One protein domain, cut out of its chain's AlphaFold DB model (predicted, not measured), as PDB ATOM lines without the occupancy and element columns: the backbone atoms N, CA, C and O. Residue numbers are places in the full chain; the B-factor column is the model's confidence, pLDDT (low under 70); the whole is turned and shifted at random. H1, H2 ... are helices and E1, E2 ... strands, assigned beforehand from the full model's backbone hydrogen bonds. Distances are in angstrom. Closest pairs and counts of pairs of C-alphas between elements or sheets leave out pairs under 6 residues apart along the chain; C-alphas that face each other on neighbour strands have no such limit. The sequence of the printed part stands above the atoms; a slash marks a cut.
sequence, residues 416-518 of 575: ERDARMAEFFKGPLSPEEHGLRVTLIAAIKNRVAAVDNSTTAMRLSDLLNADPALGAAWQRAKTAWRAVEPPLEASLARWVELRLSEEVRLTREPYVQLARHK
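This is residues 416 to 518 of the 575 residues of the protein "Hypothetical protein" of Pyrodinium bahamense (UniProt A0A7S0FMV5). Two long helices, H2 and H4, lie side by side and run opposite ways, while the short H5 stands crosswise to both near the middle of the domain, with the small hairpin of E1 and E2 on one side of it and H1 towards the far end. H3 makes a corner with H4, and residues 449 to 454 stick out at the end of H2. The printed part has 103 residues, with five named helices followed by two strands in one antiparallel sheet, order E1, E2; the class is mostly helix. It is compact, with a radius of gyration of the C-alphas of 13.7 A, and elongated, spanning 45 by 27 by 23 A.

H1, residues 416 to 424, is close to but not clearly touching H5, residues 492 to 500; their closest C-alphas, Ala 422 and Leu 498, are 6.9 A apart. H2, residues 431 to 450, touches H4, residues 468 to 482, at a shallow tilt of 26 degrees, opposite ways; Leu 436 and Ala 473 have the closest C-alphas, 5.0 A. H3, residues 460 to 466, and H4 only just touch, with 3 pairs of C-alphas within 8 A, only at the corner; the closest are Leu 464 and Gly 471, 5.3 A. E1, residues 504 to 506, and E2, residues 511 to 514, form a hairpin, with N 505 and O 513 at 2.8 A, within hydrogen-bond range. Every O i to N i+4 pair is within that range in H1 to H5.

H1 begins at C-alpha 416, (-42.534, 10.730, -36.584). H2 is 28.7 A long and H4 21.1 A. E2 ends at C-alpha 514, (-34.530, -1.134, -10.075).

The farthest C-alphas, Asp 452 and Glu 485, are 45.2 A apart. The printed part has no cut and no long link. pLDDT is under 70 at residues 452 to 455, 508 to 509 and 517 to 518.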
ATOM      1  N   GLU A 416     -41.169  10.271 -36.843       86.75
ATOM      2  CA  GLU A 416     -42.534  10.730 -36.584       86.75
ATOM      3  C   GLU A 416     -43.295   9.758 -35.683       86.75
ATOM      4  O   GLU A 416     -43.981  10.189 -34.752       86.75
ATOM      5  N   ARG A 417     -43.124   8.446 -35.894       85.56
ATOM      6  CA  ARG A 417     -43.695   7.420 -35.014       85.56
ATOM      7  C   ARG A 417     -43.149   7.540 -33.590       85.56
ATOM      8  O   ARG A 417     -43.922   7.501 -32.633       85.56
ATOM      9  N   ASP A 418     -41.841   7.736 -33.444       86.69
ATOM     10  CA  ASP A 418     -41.195   7.883 -32.139       86.69
ATOM     11  C   ASP A 418     -41.621   9.165 -31.415       86.69
ATOM     12  O   ASP A 418     -41.842   9.139 -30.200       86.69
ATOM     13  N   ALA A 419     -41.783  10.271 -32.146       90.94
ATOM     14  CA  ALA A 419     -42.290  11.526 -31.600       90.94
ATOM     15  C   ALA A 419     -43.747  11.394 -31.129       90.94
ATOM     16  O   ALA A 419     -44.063  11.824 -30.019       90.94
ATOM     17  N   ARG A 420     -44.608  10.738 -31.920       91.31
ATOM     18  CA  ARG A 420     -46.006  10.461 -31.551       91.31
ATOM     19  C   ARG A 420     -46.107   9.573 -30.314       91.31
ATOM     20  O   ARG A 420     -46.862   9.891 -29.400       91.31
ATOM     21  N   MET A 421     -45.303   8.509 -30.234       94.62
ATOM     22  CA  MET A 421     -45.227   7.673 -29.029       94.62
ATOM     23  C   MET A 421     -44.788   8.489 -27.810       94.62
ATOM     24  O   MET A 421     -45.407   8.406 -26.751       94.62
ATOM     25  N   ALA A 422     -43.736   9.299 -27.950       94.94
ATOM     26  CA  ALA A 422     -43.252  10.139 -26.861       94.94
ATOM     27  C   ALA A 422     -44.298  11.169 -26.414       94.94
ATOM     28  O   ALA A 422     -44.362  11.479 -25.230       94.94
ATOM     29  N   GLU A 423     -45.110  11.702 -27.326       95.88
ATOM     30  CA  GLU A 423     -46.200  12.621 -27.004       95.88
ATOM     31  C   GLU A 423     -47.352  11.926 -26.275       95.88
ATOM     32  O   GLU A 423     -47.766  12.398 -25.215       95.88
ATOM     33  N   PHE A 424     -47.800  10.772 -26.773       96.06
ATOM     34  CA  PHE A 424     -48.852   9.978 -26.139       96.06
ATOM     35  C   PHE A 424     -48.491   9.596 -24.693       96.06
ATOM     36  O   PHE A 424     -49.295   9.741 -23.772       96.06
ATOM     37  N   PHE A 425     -47.238   9.202 -24.459       96.88
ATOM     38  CA  PHE A 425     -46.749   8.796 -23.140       96.88
ATOM     39  C   PHE A 425     -46.323   9.962 -22.219       96.88
ATOM     40  O   PHE A 425     -45.675   9.721 -21.198       96.88
ATOM     41  N   LYS A 426     -46.699  11.222 -22.500       95.25
ATOM     42  CA  LYS A 426     -46.510  12.351 -21.554       95.25
ATOM     43  C   LYS A 426     -47.599  12.455 -20.478       95.25
ATOM     44  O   LYS A 426     -47.378  13.126 -19.473       95.25
ATOM     45  N   GLY A 427     -48.764  11.833 -20.679       94.75
ATOM     46  CA  GLY A 427     -49.921  11.947 -19.776       94.75
ATOM     47  C   GLY A 427     -49.793  11.166 -18.457       94.75
ATOM     48  O   GLY A 427     -48.749  10.584 -18.181       94.75
ATOM     49  N   PRO A 428     -50.841  11.089 -17.620       97.06
ATOM     50  CA  PRO A 428     -50.890  10.098 -16.542       97.06
ATOM     51  C   PRO A 428     -50.851   8.664 -17.110       97.06
ATOM     52  O   PRO A 428     -51.157   8.448 -18.284       97.06
ATOM     53  N   LEU A 429     -50.448   7.686 -16.290       97.69
ATOM     54  CA  LEU A 429     -50.498   6.269 -16.675       97.69
ATOM     55  C   LEU A 429     -51.958   5.815 -16.784       97.69
ATOM     56  O   LEU A 429     -52.736   6.047 -15.855       97.69
ATOM     57  N   SER A 430     -52.313   5.140 -17.879       97.19
ATOM     58  CA  SER A 430     -53.606   4.458 -17.999       97.19
ATOM     59  C   SER A 430     -53.739   3.340 -16.944       97.19
ATOM     60  O   SER A 430     -52.730   2.897 -16.381       97.19
ATOM     61  N   PRO A 431     -54.955   2.843 -16.654       97.94
ATOM     62  CA  PRO A 431     -55.148   1.711 -15.743       97.94
ATOM     63  C   PRO A 431     -54.335   0.467 -16.140       97.94
ATOM     64  O   PRO A 431     -53.753  -0.204 -15.285       97.94
ATOM     65  N   GLU A 432     -54.241   0.188 -17.439       98.19
ATOM     66  CA  GLU A 432     -53.481  -0.930 -18.001       98.19
ATOM     67  C   GLU A 432     -51.976  -0.704 -17.847       98.19
ATOM     68  O   GLU A 432     -51.257  -1.613 -17.423       98.19
ATOM     69  N   GLU A 433     -51.499   0.519 -18.106       97.88
ATOM     70  CA  GLU A 433     -50.103   0.904 -17.875       97.88
ATOM     71  C   GLU A 433     -49.725   0.833 -16.392       97.88
ATOM     72  O   GLU A 433     -48.624   0.402 -16.045       97.88
ATOM     73  N   HIS A 434     -50.635   1.223 -15.497       98.19
ATOM     74  CA  HIS A 434     -50.433   1.105 -14.059       98.19
ATOM     75  C   HIS A 434     -50.326  -0.366 -13.641       98.19
ATOM     76  O   HIS A 434     -49.419  -0.729 -12.890       98.19
ATOM     77  N   GLY A 435     -51.197  -1.225 -14.177       97.62
ATOM     78  CA  GLY A 435     -51.122  -2.671 -13.983       97.62
ATOM     79  C   GLY A 435     -49.784  -3.250 -14.449       97.62
ATOM     80  O   GLY A 435     -49.150  -3.989 -13.696       97.62
ATOM     81  N   LEU A 436     -49.322  -2.862 -15.642       98.19
ATOM     82  CA  LEU A 436     -48.023  -3.261 -16.194       98.19
ATOM     83  C   LEU A 436     -46.844  -2.778 -15.338       98.19
ATOM     84  O   LEU A 436     -45.906  -3.530 -15.081       98.19
ATOM     85  N   ARG A 437     -46.889  -1.535 -14.854       97.94
ATOM     86  CA  ARG A 437     -45.864  -0.982 -13.956       97.94
ATOM     87  C   ARG A 437     -45.756  -1.793 -12.667       97.94
ATOM     88  O   ARG A 437     -44.651  -2.148 -12.257       97.94
ATOM     89  N   VAL A 438     -46.888  -2.079 -12.024       97.88
ATOM     90  CA  VAL A 438     -46.927  -2.814 -10.753       97.88
ATOM     91  C   VAL A 438     -46.380  -4.230 -10.926       97.88
ATOM     92  O   VAL A 438     -45.544  -4.656 -10.124       97.88
ATOM     93  N   THR A 439     -46.790  -4.943 -11.979       97.81
ATOM     94  CA  THR A 439     -46.297  -6.302 -12.244       97.81
ATOM     95  C   THR A 439     -44.818  -6.315 -12.614       97.81
ATOM     96  O   THR A 439     -44.092  -7.171 -12.116       97.81
ATOM     97  N   LEU A 440     -44.330  -5.342 -13.390       97.50
ATOM     98  CA  LEU A 440     -42.910  -5.247 -13.738       97.50
ATOM     99  C   LEU A 440     -42.034  -5.051 -12.495       97.50
ATOM    100  O   LEU A 440     -41.040  -5.753 -12.313       97.50
ATOM    101  N   ILE A 441     -42.411  -4.129 -11.605       96.69
ATOM    102  CA  ILE A 441     -41.665  -3.882 -10.363       96.69
ATOM    103  C   ILE A 441     -41.702  -5.115  -9.451       96.69
ATOM    104  O   ILE A 441     -40.682  -5.455  -8.847       96.69
ATOM    105  N   ALA A 442     -42.849  -5.796  -9.353       96.62
ATOM    106  CA  ALA A 442     -42.975  -7.032  -8.585       96.62
ATOM    107  C   ALA A 442     -42.080  -8.149  -9.149       96.62
ATOM    108  O   ALA A 442     -41.333  -8.762  -8.387       96.62
ATOM    109  N   ALA A 443     -42.075  -8.345 -10.470       96.19
ATOM    110  CA  ALA A 443     -41.243  -9.336 -11.148       96.19
ATOM    111  C   ALA A 443     -39.746  -9.095 -10.890       96.19
ATOM    112  O   ALA A 443     -39.018 -10.023 -10.525       96.19
ATOM    113  N   ILE A 444     -39.284  -7.839 -10.990       95.06
ATOM    114  CA  ILE A 444     -37.881  -7.498 -10.703       95.06
ATOM    115  C   ILE A 444     -37.556  -7.753  -9.223       95.06
ATOM    116  O   ILE A 444     -36.520  -8.343  -8.923       95.06
ATOM    117  N   LYS A 445     -38.434  -7.372  -8.283       94.06
ATOM    118  CA  LYS A 445     -38.224  -7.629  -6.844       94.06
ATOM    119  C   LYS A 445     -38.145  -9.121  -6.523       94.06
ATOM    120  O   LYS A 445     -37.236  -9.528  -5.806       94.06
ATOM    121  N   ASN A 446     -39.055  -9.923  -7.073       94.00
ATOM    122  CA  ASN A 446     -39.079 -11.373  -6.872       94.00
ATOM    123  C   ASN A 446     -37.789 -12.020  -7.377       94.00
ATOM    124  O   ASN A 446     -37.221 -12.889  -6.719       94.00
ATOM    125  N   ARG A 447     -37.287 -11.560  -8.525       92.38
ATOM    126  CA  ARG A 447     -36.039 -12.068  -9.090       92.38
ATOM    127  C   ARG A 447     -34.800 -11.630  -8.319       92.38
ATOM    128  O   ARG A 447     -33.934 -12.464  -8.083       92.38
ATOM    129  N   VAL A 448     -34.738 -10.377  -7.870       90.56
ATOM    130  CA  VAL A 448     -33.650  -9.901  -6.997       90.56
ATOM    131  C   VAL A 448     -33.645 -10.655  -5.662       90.56
ATOM    132  O   VAL A 448     -32.576 -10.970  -5.153       90.56
ATOM    133  N   ALA A 449     -34.816 -10.993  -5.114       89.56
ATOM    134  CA  ALA A 449     -34.919 -11.801  -3.898       89.56
ATOM    135  C   ALA A 449     -34.489 -13.263  -4.106       89.56
ATOM    136  O   ALA A 449     -33.958 -13.873  -3.185       89.56
ATOM    137  N   ALA A 450     -34.704 -13.822  -5.301       87.94
ATOM    138  CA  ALA A 450     -34.325 -15.196  -5.630       87.94
ATOM    139  C   ALA A 450     -32.823 -15.370  -5.923       87.94
ATOM    140  O   ALA A 450     -32.301 -16.472  -5.790       87.94
ATOM    141  N   VAL A 451     -32.134 -14.309  -6.355       85.06
ATOM    142  CA  VAL A 451     -30.708 -14.335  -6.713       85.06
ATOM    143  C   VAL A 451     -29.916 -13.609  -5.626       85.06
ATOM    144  O   VAL A 451     -29.594 -12.432  -5.787       85.06
ATOM    145  N   ASP A 452     -29.654 -14.311  -4.516       69.88
ATOM    146  CA  ASP A 452     -28.925 -13.883  -3.304       69.88
ATOM    147  C   ASP A 452     -28.194 -12.526  -3.424       69.88
ATOM    148  O   ASP A 452     -27.003 -12.439  -3.729       69.88
ATOM    149  N   ASN A 453     -28.943 -11.444  -3.167       56.22
ATOM    150  CA  ASN A 453     -28.494 -10.053  -3.016       56.22
ATOM    151  C   ASN A 453     -27.690  -9.417  -4.166       56.22
ATOM    152  O   ASN A 453     -27.145  -8.318  -3.993       56.22
ATOM    153  N   SER A 454     -27.632 -10.019  -5.356       59.19
ATOM    154  CA  SER A 454     -26.932  -9.381  -6.473       59.19
ATOM    155  C   SER A 454     -27.851  -8.379  -7.177       59.19
ATOM    156  O   SER A 454     -28.957  -8.695  -7.613       59.19
ATOM    157  N   THR A 455     -27.388  -7.139  -7.340       69.62
ATOM    158  CA  THR A 455     -28.056  -6.137  -8.182       69.62
ATOM    159  C   THR A 455     -27.826  -6.400  -9.672       69.62
ATOM    160  O   THR A 455     -27.511  -5.475 -10.423       69.62
ATOM    161  N   THR A 456     -27.899  -7.663 -10.078       78.69
ATOM    162  CA  THR A 456     -27.598  -8.091 -11.439       78.69
ATOM    163  C   THR A 456     -28.695  -7.587 -12.360       78.69
ATOM    164  O   THR A 456     -29.881  -7.807 -12.121       78.69
ATOM    165  N   ALA A 457     -28.290  -6.843 -13.385       84.94
ATOM    166  CA  ALA A 457     -29.196  -6.393 -14.424       84.94
ATOM    167  C   ALA A 457     -29.776  -7.626 -15.134       84.94
ATOM    168  O   ALA A 457     -29.048  -8.578 -15.415       84.94
ATOM    169  N   MET A 458     -31.076  -7.627 -15.421       90.75
ATOM    170  CA  MET A 458     -31.759  -8.768 -16.044       90.75
ATOM    171  C   MET A 458     -32.319  -8.396 -17.402       90.75
ATOM    172  O   MET A 458     -32.920  -7.333 -17.510       90.75
ATOM    173  N   ARG A 459     -32.194  -9.257 -18.419       92.69
ATOM    174  CA  ARG A 459     -32.827  -8.991 -19.716       92.69
ATOM    175  C   ARG A 459     -34.341  -8.928 -19.546       92.69
ATOM    176  O   ARG A 459     -34.946  -9.773 -18.890       92.69
ATOM    177  N   LEU A 460     -34.951  -7.922 -20.159       94.25
ATOM    178  CA  LEU A 460     -36.390  -7.692 -20.114       94.25
ATOM    179  C   LEU A 460     -37.171  -8.851 -20.753       94.25
ATOM    180  O   LEU A 460     -38.241  -9.195 -20.262       94.25
ATOM    181  N   SER A 461     -36.607  -9.489 -21.785       92.44
ATOM    182  CA  SER A 461     -37.136 -10.719 -22.393       92.44
ATOM    183  C   SER A 461     -37.195 -11.870 -21.392       92.44
ATOM    184  O   SER A 461     -38.225 -12.519 -21.249       92.44
ATOM    185  N   ASP A 462     -36.113 -12.087 -20.645       92.12
ATOM    186  CA  ASP A 462     -36.015 -13.186 -19.682       92.12
ATOM    187  C   ASP A 462     -36.975 -12.958 -18.515       92.12
ATOM    188  O   ASP A 462     -37.579 -13.900 -18.008       92.12
ATOM    189  N   LEU A 463     -37.150 -11.696 -18.112       95.06
ATOM    190  CA  LEU A 463     -38.121 -11.306 -17.097       95.06
ATOM    191  C   LEU A 463     -39.563 -11.551 -17.568       95.06
ATOM    192  O   LEU A 463     -40.360 -12.089 -16.803       95.06
ATOM    193  N   LEU A 464     -39.884 -11.194 -18.817       96.00
ATOM    194  CA  LEU A 464     -41.202 -11.418 -19.417       96.00
ATOM    195  C   LEU A 464     -41.532 -12.915 -19.514       96.00
ATOM    196  O   LEU A 464     -42.643 -13.320 -19.190       96.00
ATOM    197  N   ASN A 465     -40.554 -13.733 -19.910       91.50
ATOM    198  CA  ASN A 465     -40.703 -15.185 -20.028       91.50
ATOM    199  C   ASN A 465     -40.781 -15.877 -18.660       91.50
ATOM    200  O   ASN A 465     -41.424 -16.912 -18.511       91.50
ATOM    201  N   ALA A 466     -40.108 -15.319 -17.654       92.62
ATOM    202  CA  ALA A 466     -40.079 -15.865 -16.304       92.62
ATOM    203  C   ALA A 466     -41.357 -15.607 -15.502       92.62
ATOM    204  O   ALA A 466     -41.684 -16.408 -14.627       92.62
ATOM    205  N   ASP A 467     -42.017 -14.470 -15.729       97.00
ATOM    206  CA  ASP A 467     -43.173 -14.035 -14.952       97.00
ATOM    207  C   ASP A 467     -44.429 -13.967 -15.845       97.00
ATOM    208  O   ASP A 467     -44.629 -12.990 -16.576       97.00
ATOM    209  N   PRO A 468     -45.319 -14.978 -15.788       95.44
ATOM    210  CA  PRO A 468     -46.513 -15.012 -16.630       95.44
ATOM    211  C   PRO A 468     -47.497 -13.877 -16.309       95.44
ATOM    212  O   PRO A 468     -48.256 -13.456 -17.184       95.44
ATOM    213  N   ALA A 469     -47.484 -13.337 -15.083       97.44
ATOM    214  CA  ALA A 469     -48.333 -12.204 -14.722       97.44
ATOM    215  C   ALA A 469     -47.840 -10.910 -15.385       97.44
ATOM    216  O   ALA A 469     -48.660 -10.105 -15.843       97.44
ATOM    217  N   LEU A 470     -46.518 -10.734 -15.491       97.81
ATOM    218  CA  LEU A 470     -45.917  -9.659 -16.278       97.81
ATOM    219  C   LEU A 470     -46.265  -9.802 -17.766       97.81
ATOM    220  O   LEU A 470     -46.724  -8.831 -18.367       97.81
ATOM    221  N   GLY A 471     -46.129 -11.004 -18.336       95.88
ATOM    222  CA  GLY A 471     -46.512 -11.280 -19.725       95.88
ATOM    223  C   GLY A 471     -47.979 -10.935 -20.018       95.88
ATOM    224  O   GLY A 471     -48.275 -10.219 -20.973       95.88
ATOM    225  N   ALA A 472     -48.904 -11.350 -19.149       97.19
ATOM    226  CA  ALA A 472     -50.325 -11.033 -19.295       97.19
ATOM    227  C   ALA A 472     -50.625  -9.529 -19.151       97.19
ATOM    228  O   ALA A 472     -51.478  -8.993 -19.861       97.19
ATOM    229  N   ALA A 473     -49.944  -8.830 -18.237       98.06
ATOM    230  CA  ALA A 473     -50.090  -7.383 -18.081       98.06
ATOM    231  C   ALA A 473     -49.560  -6.614 -19.298       98.06
ATOM    232  O   ALA A 473     -50.191  -5.650 -19.731       98.06
ATOM    233  N   TRP A 474     -48.447  -7.075 -19.872       97.94
ATOM    234  CA  TRP A 474     -47.873  -6.519 -21.093       97.94
ATOM    235  C   TRP A 474     -48.842  -6.625 -22.270       97.94
ATOM    236  O   TRP A 474     -49.091  -5.627 -22.942       97.94
ATOM    237  N   GLN A 475     -49.457  -7.794 -22.470       97.62
ATOM    238  CA  GLN A 475     -50.430  -7.980 -23.548       97.62
ATOM    239  C   GLN A 475     -51.659  -7.080 -23.383       97.62
ATOM    240  O   GLN A 475     -52.057  -6.430 -24.342       97.62
ATOM    241  N   ARG A 476     -52.206  -6.944 -22.164       98.00
ATOM    242  CA  ARG A 476     -53.333  -6.025 -21.911       98.00
ATOM    243  C   ARG A 476     -52.997  -4.574 -22.254       98.00
ATOM    244  O   ARG A 476     -53.802  -3.906 -22.898       98.00
ATOM    245  N   ALA A 477     -51.817  -4.097 -21.854       97.75
ATOM    246  CA  ALA A 477     -51.367  -2.746 -22.188       97.75
ATOM    247  C   ALA A 477     -51.189  -2.572 -23.705       97.75
ATOM    248  O   ALA A 477     -51.662  -1.588 -24.269       97.75
ATOM    249  N   LYS A 478     -50.599  -3.563 -24.386       97.25
ATOM    250  CA  LYS A 478     -50.417  -3.552 -25.843       97.25
ATOM    251  C   LYS A 478     -51.754  -3.520 -26.592       97.25
ATOM    252  O   LYS A 478     -51.896  -2.749 -27.538       97.25
ATOM    253  N   THR A 479     -52.743  -4.300 -26.156       97.12
ATOM    254  CA  THR A 479     -54.108  -4.260 -26.704       97.12
ATOM    255  C   THR A 479     -54.739  -2.880 -26.524       97.12
ATOM    256  O   THR A 479     -55.321  -2.356 -27.469       97.12
ATOM    257  N   ALA A 480     -54.581  -2.256 -25.352       97.50
ATOM    258  CA  ALA A 480     -55.108  -0.916 -25.101       97.50
ATOM    259  C   ALA A 480     -54.455   0.154 -25.994       97.50
ATOM    260  O   ALA A 480     -55.152   1.022 -26.507       97.50
ATOM    261  N   TRP A 481     -53.142   0.080 -26.237       96.94
ATOM    262  CA  TRP A 481     -52.443   1.027 -27.119       96.94
ATOM    263  C   TRP A 481     -52.797   0.858 -28.595       96.94
ATOM    264  O   TRP A 481     -52.866   1.846 -29.323       96.94
ATOM    265  N   ARG A 482     -53.066  -0.375 -29.036       96.06
ATOM    266  CA  ARG A 482     -53.559  -0.652 -30.394       96.06
ATOM    267  C   ARG A 482     -54.979  -0.134 -30.629       96.06
ATOM    268  O   ARG A 482     -55.321   0.149 -31.766       96.06
ATOM    269  N   ALA A 483     -55.781   0.009 -29.574       96.06
ATOM    270  CA  ALA A 483     -57.138   0.548 -29.660       96.06
ATOM    271  C   ALA A 483     -57.195   2.090 -29.724       96.06
ATOM    272  O   ALA A 483     -58.274   2.651 -29.898       96.06
ATOM    273  N   VAL A 484     -56.063   2.783 -29.552       95.94
ATOM    274  CA  VAL A 484     -55.971   4.242 -29.719       95.94
ATOM    275  C   VAL A 484     -55.930   4.572 -31.209       95.94
ATOM    276  O   VAL A 484     -55.313   3.843 -31.973       95.94
ATOM    277  N   GLU A 485     -56.553   5.673 -31.627       93.06
ATOM    278  CA  GLU A 485     -56.486   6.159 -33.007       93.06
ATOM    279  C   GLU A 485     -55.571   7.400 -33.079       93.06
ATOM    280  O   GLU A 485     -55.889   8.423 -32.462       93.06
ATOM    281  N   PRO A 486     -54.420   7.341 -33.785       90.75
ATOM    282  CA  PRO A 486     -53.875   6.201 -34.535       90.75
ATOM    283  C   PRO A 486     -53.263   5.104 -33.633       90.75
ATOM    284  O   PRO A 486     -52.787   5.422 -32.537       90.75
ATOM    285  N   PRO A 487     -53.210   3.838 -34.101       91.75
ATOM    286  CA  PRO A 487     -52.719   2.710 -33.310       91.75
ATOM    287  C   PRO A 487     -51.251   2.893 -32.927       91.75
ATOM    288  O   PRO A 487     -50.403   3.250 -33.749       91.75
ATOM    289  N   LEU A 488     -50.943   2.637 -31.655       94.50
ATOM    290  CA  LEU A 488     -49.598   2.796 -31.109       94.50
ATOM    291  C   LEU A 488     -48.907   1.449 -30.917       94.50
ATOM    292  O   LEU A 488     -49.336   0.601 -30.134       94.50
ATOM    293  N   GLU A 489     -47.762   1.291 -31.577       92.94
ATOM    294  CA  GLU A 489     -46.895   0.121 -31.449       92.94
ATOM    295  C   GLU A 489     -45.655   0.438 -30.610       92.94
ATOM    296  O   GLU A 489     -44.574   0.726 -31.127       92.94
ATOM    297  N   ALA A 490     -45.799   0.373 -29.289       94.56
ATOM    298  CA  ALA A 490     -44.670   0.505 -28.377       94.56
ATOM    299  C   ALA A 490     -44.049  -0.864 -28.058       94.56
ATOM    300  O   ALA A 490     -44.753  -1.842 -27.804       94.56
ATOM    301  N   SER A 491     -42.715  -0.933 -28.016       95.38
ATOM    302  CA  SER A 491     -41.999  -2.068 -27.420       95.38
ATOM    303  C   SER A 491     -41.921  -1.912 -25.899       95.38
ATOM    304  O   SER A 491     -41.914  -0.789 -25.388       95.38
ATOM    305  N   LEU A 492     -41.821  -3.021 -25.151       96.31
ATOM    306  CA  LEU A 492     -41.759  -2.957 -23.683       96.31
ATOM    307  C   LEU A 492     -40.535  -2.159 -23.216       96.31
ATOM    308  O   LEU A 492     -40.642  -1.358 -22.294       96.31
ATOM    309  N   ALA A 493     -39.392  -2.308 -23.895       95.38
ATOM    310  CA  ALA A 493     -38.189  -1.531 -23.602       95.38
ATOM    311  C   ALA A 493     -38.422  -0.024 -23.799       95.38
ATOM    312  O   ALA A 493     -38.083   0.766 -22.921       95.38
ATOM    313  N   ARG A 494     -39.062   0.376 -24.906       94.50
ATOM    314  CA  ARG A 494     -39.352   1.788 -25.182       94.50
ATOM    315  C   ARG A 494     -40.357   2.370 -24.190       94.50
ATOM    316  O   ARG A 494     -40.182   3.496 -23.734       94.50
ATOM    317  N   TRP A 495     -41.376   1.601 -23.816       96.62
ATOM    318  CA  TRP A 495     -42.338   2.013 -22.798       96.62
ATOM    319  C   TRP A 495     -41.671   2.201 -21.427       96.62
ATOM    320  O   TRP A 495     -41.875   3.235 -20.797       96.62
ATOM    321  N   VAL A 496     -40.815   1.266 -20.990       96.44
ATOM    322  CA  VAL A 496     -40.055   1.399 -19.730       96.44
ATOM    323  C   VAL A 496     -39.160   2.642 -19.756       96.44
ATOM    324  O   VAL A 496     -39.106   3.370 -18.766       96.44
ATOM    325  N   GLU A 497     -38.499   2.924 -20.880       94.44
ATOM    326  CA  GLU A 497     -37.667   4.120 -21.047       94.44
ATOM    327  C   GLU A 497     -38.478   5.417 -20.901       94.44
ATOM    328  O   GLU A 497     -38.074   6.324 -20.172       94.44
ATOM    329  N   LEU A 498     -39.637   5.498 -21.561       95.50
ATOM    330  CA  LEU A 498     -40.472   6.701 -21.568       95.50
ATOM    331  C   LEU A 498     -41.243   6.900 -20.255       95.50
ATOM    332  O   LEU A 498     -41.375   8.031 -19.794       95.50
ATOM    333  N   ARG A 499     -41.754   5.821 -19.647       96.88
ATOM    334  CA  ARG A 499     -42.689   5.884 -18.511       96.88
ATOM    335  C   ARG A 499     -42.067   5.583 -17.152       96.88
ATOM    336  O   ARG A 499     -42.585   6.059 -16.148       96.88
ATOM    337  N   LEU A 500     -41.000   4.785 -17.095       96.25
ATOM    338  CA  LEU A 500     -40.454   4.238 -15.844       96.25
ATOM    339  C   LEU A 500     -38.973   4.552 -15.620       96.25
ATOM    340  O   LEU A 500     -38.369   3.963 -14.728       96.25
ATOM    341  N   SER A 501     -38.385   5.495 -16.357       93.44
ATOM    342  CA  SER A 501     -36.961   5.850 -16.229       93.44
ATOM    343  C   SER A 501     -36.533   6.288 -14.818       93.44
ATOM    344  O   SER A 501     -35.352   6.189 -14.469       93.44
ATOM    345  N   GLU A 502     -37.471   6.741 -13.982       94.25
ATOM    346  CA  GLU A 502     -37.211   7.094 -12.580       94.25
ATOM    347  C   GLU A 502     -37.130   5.880 -11.641       94.25
ATOM    348  O   GLU A 502     -36.411   5.927 -10.640       94.25
ATOM    349  N   GLU A 503     -37.833   4.793 -11.964       94.94
ATOM    350  CA  GLU A 503     -37.993   3.604 -11.112       94.94
ATOM    351  C   GLU A 503     -37.197   2.401 -11.617       94.94
ATOM    352  O   GLU A 503     -36.750   1.570 -10.825       94.94
ATOM    353  N   VAL A 504     -36.998   2.310 -12.930       94.19
ATOM    354  CA  VAL A 504     -36.330   1.208 -13.613       94.19
ATOM    355  C   VAL A 504     -35.309   1.788 -14.587       94.19
ATOM    356  O   VAL A 504     -35.630   2.574 -15.474       94.19
ATOM    357  N   ARG A 505     -34.046   1.396 -14.427       90.62
ATOM    358  CA  ARG A 505     -32.964   1.748 -15.347       90.62
ATOM    359  C   ARG A 505     -32.826   0.683 -16.419       90.62
ATOM    360  O   ARG A 505     -32.672  -0.490 -16.087       90.62
ATOM    361  N   LEU A 506     -32.809   1.124 -17.673       89.56
ATOM    362  CA  LEU A 506     -32.401   0.318 -18.819       89.56
ATOM    363  C   LEU A 506     -30.914   0.558 -19.104       89.56
ATOM    364  O   LEU A 506     -30.499   1.705 -19.288       89.56
ATOM    365  N   THR A 507     -30.098  -0.495 -19.106       85.00
ATOM    366  CA  THR A 507     -28.704  -0.413 -19.587       85.00
ATOM    367  C   THR A 507     -28.632  -0.692 -21.096       85.00
ATOM    368  O   THR A 507     -29.659  -0.880 -21.738       85.00
ATOM    369  N   ARG A 508     -27.439  -0.624 -21.709       48.50
ATOM    370  CA  ARG A 508     -27.268  -0.939 -23.142       48.50
ATOM    371  C   ARG A 508     -27.415  -2.455 -23.335       48.50
ATOM    372  O   ARG A 508     -26.782  -3.193 -22.590       48.50
ATOM    373  N   GLU A 509     -28.244  -2.858 -24.306       58.03
ATOM    374  CA  GLU A 509     -29.046  -4.109 -24.331       58.03
ATOM    375  C   GLU A 509     -30.168  -4.062 -23.283       58.03
ATOM    376  O   GLU A 509     -29.881  -3.597 -22.185       58.03
ATOM    377  N   PRO A 510     -31.428  -4.470 -23.572       76.31
ATOM    378  CA  PRO A 510     -32.614  -4.135 -22.769       76.31
ATOM    379  C   PRO A 510     -32.648  -4.896 -21.436       76.31
ATOM    380  O   PRO A 510     -33.538  -5.696 -21.166       76.31
ATOM    381  N   TYR A 511     -31.648  -4.668 -20.598       82.31
ATOM    382  CA  TYR A 511     -31.547  -5.145 -19.246       82.31
ATOM    383  C   TYR A 511     -32.169  -4.108 -18.325       82.31
ATOM    384  O   TYR A 511     -31.875  -2.917 -18.430       82.31
ATOM    385  N   VAL A 512     -33.002  -4.575 -17.408       85.50
ATOM    386  CA  VAL A 512     -33.667  -3.766 -16.398       85.50
ATOM    387  C   VAL A 512     -33.038  -3.962 -15.029       85.50
ATOM    388  O   VAL A 512     -32.659  -5.065 -14.632       85.50
ATOM    389  N   GLN A 513     -32.963  -2.862 -14.290       84.56
ATOM    390  CA  GLN A 513     -32.554  -2.824 -12.894       84.56
ATOM    391  C   GLN A 513     -33.433  -1.820 -12.146       84.56
ATOM    392  O   GLN A 513     -33.688  -0.731 -12.659       84.56
ATOM    393  N   LEU A 514     -33.860  -2.131 -10.917       85.94
ATOM    394  CA  LEU A 514     -34.530  -1.134 -10.075       85.94
ATOM    395  C   LEU A 514     -33.585   0.048  -9.833       85.94
ATOM    396  O   LEU A 514     -32.454  -0.118  -9.362       85.94
ATOM    397  N   ALA A 515     -34.045   1.253 -10.154       84.44
ATOM    398  CA  ALA A 515     -33.332   2.467  -9.824       84.44
ATOM    399  C   ALA A 515     -33.245   2.563  -8.296       84.44
ATOM    400  O   ALA A 515     -34.258   2.648  -7.602       84.44
ATOM    401  N   ARG A 516     -32.026   2.544  -7.741       75.44
ATOM    402  CA  ARG A 516     -31.838   2.812  -6.311       75.44
ATOM    403  C   ARG A 516     -32.392   4.204  -6.016       75.44
ATOM    404  O   ARG A 516     -31.914   5.190  -6.585       75.44
ATOM    405  N   HIS A 517     -33.408   4.269  -5.159       53.31
ATOM    406  CA  HIS A 517     -34.122   5.500  -4.847       53.31
ATOM    407  C   HIS A 517     -33.108   6.566  -4.411       53.31
ATOM    408  O   HIS A 517     -32.372   6.387  -3.439       53.31
ATOM    409  N   LYS A 518     -33.061   7.711  -5.108       50.62
ATOM    410  CA  LYS A 518     -32.131   8.821  -4.793       50.62
ATOM    411  C   LYS A 518     -32.243   9.323  -3.338       50.62
ATOM    412  O   LYS A 518     -31.351  10.030  -2.875       50.62
TER     413      LYS A 518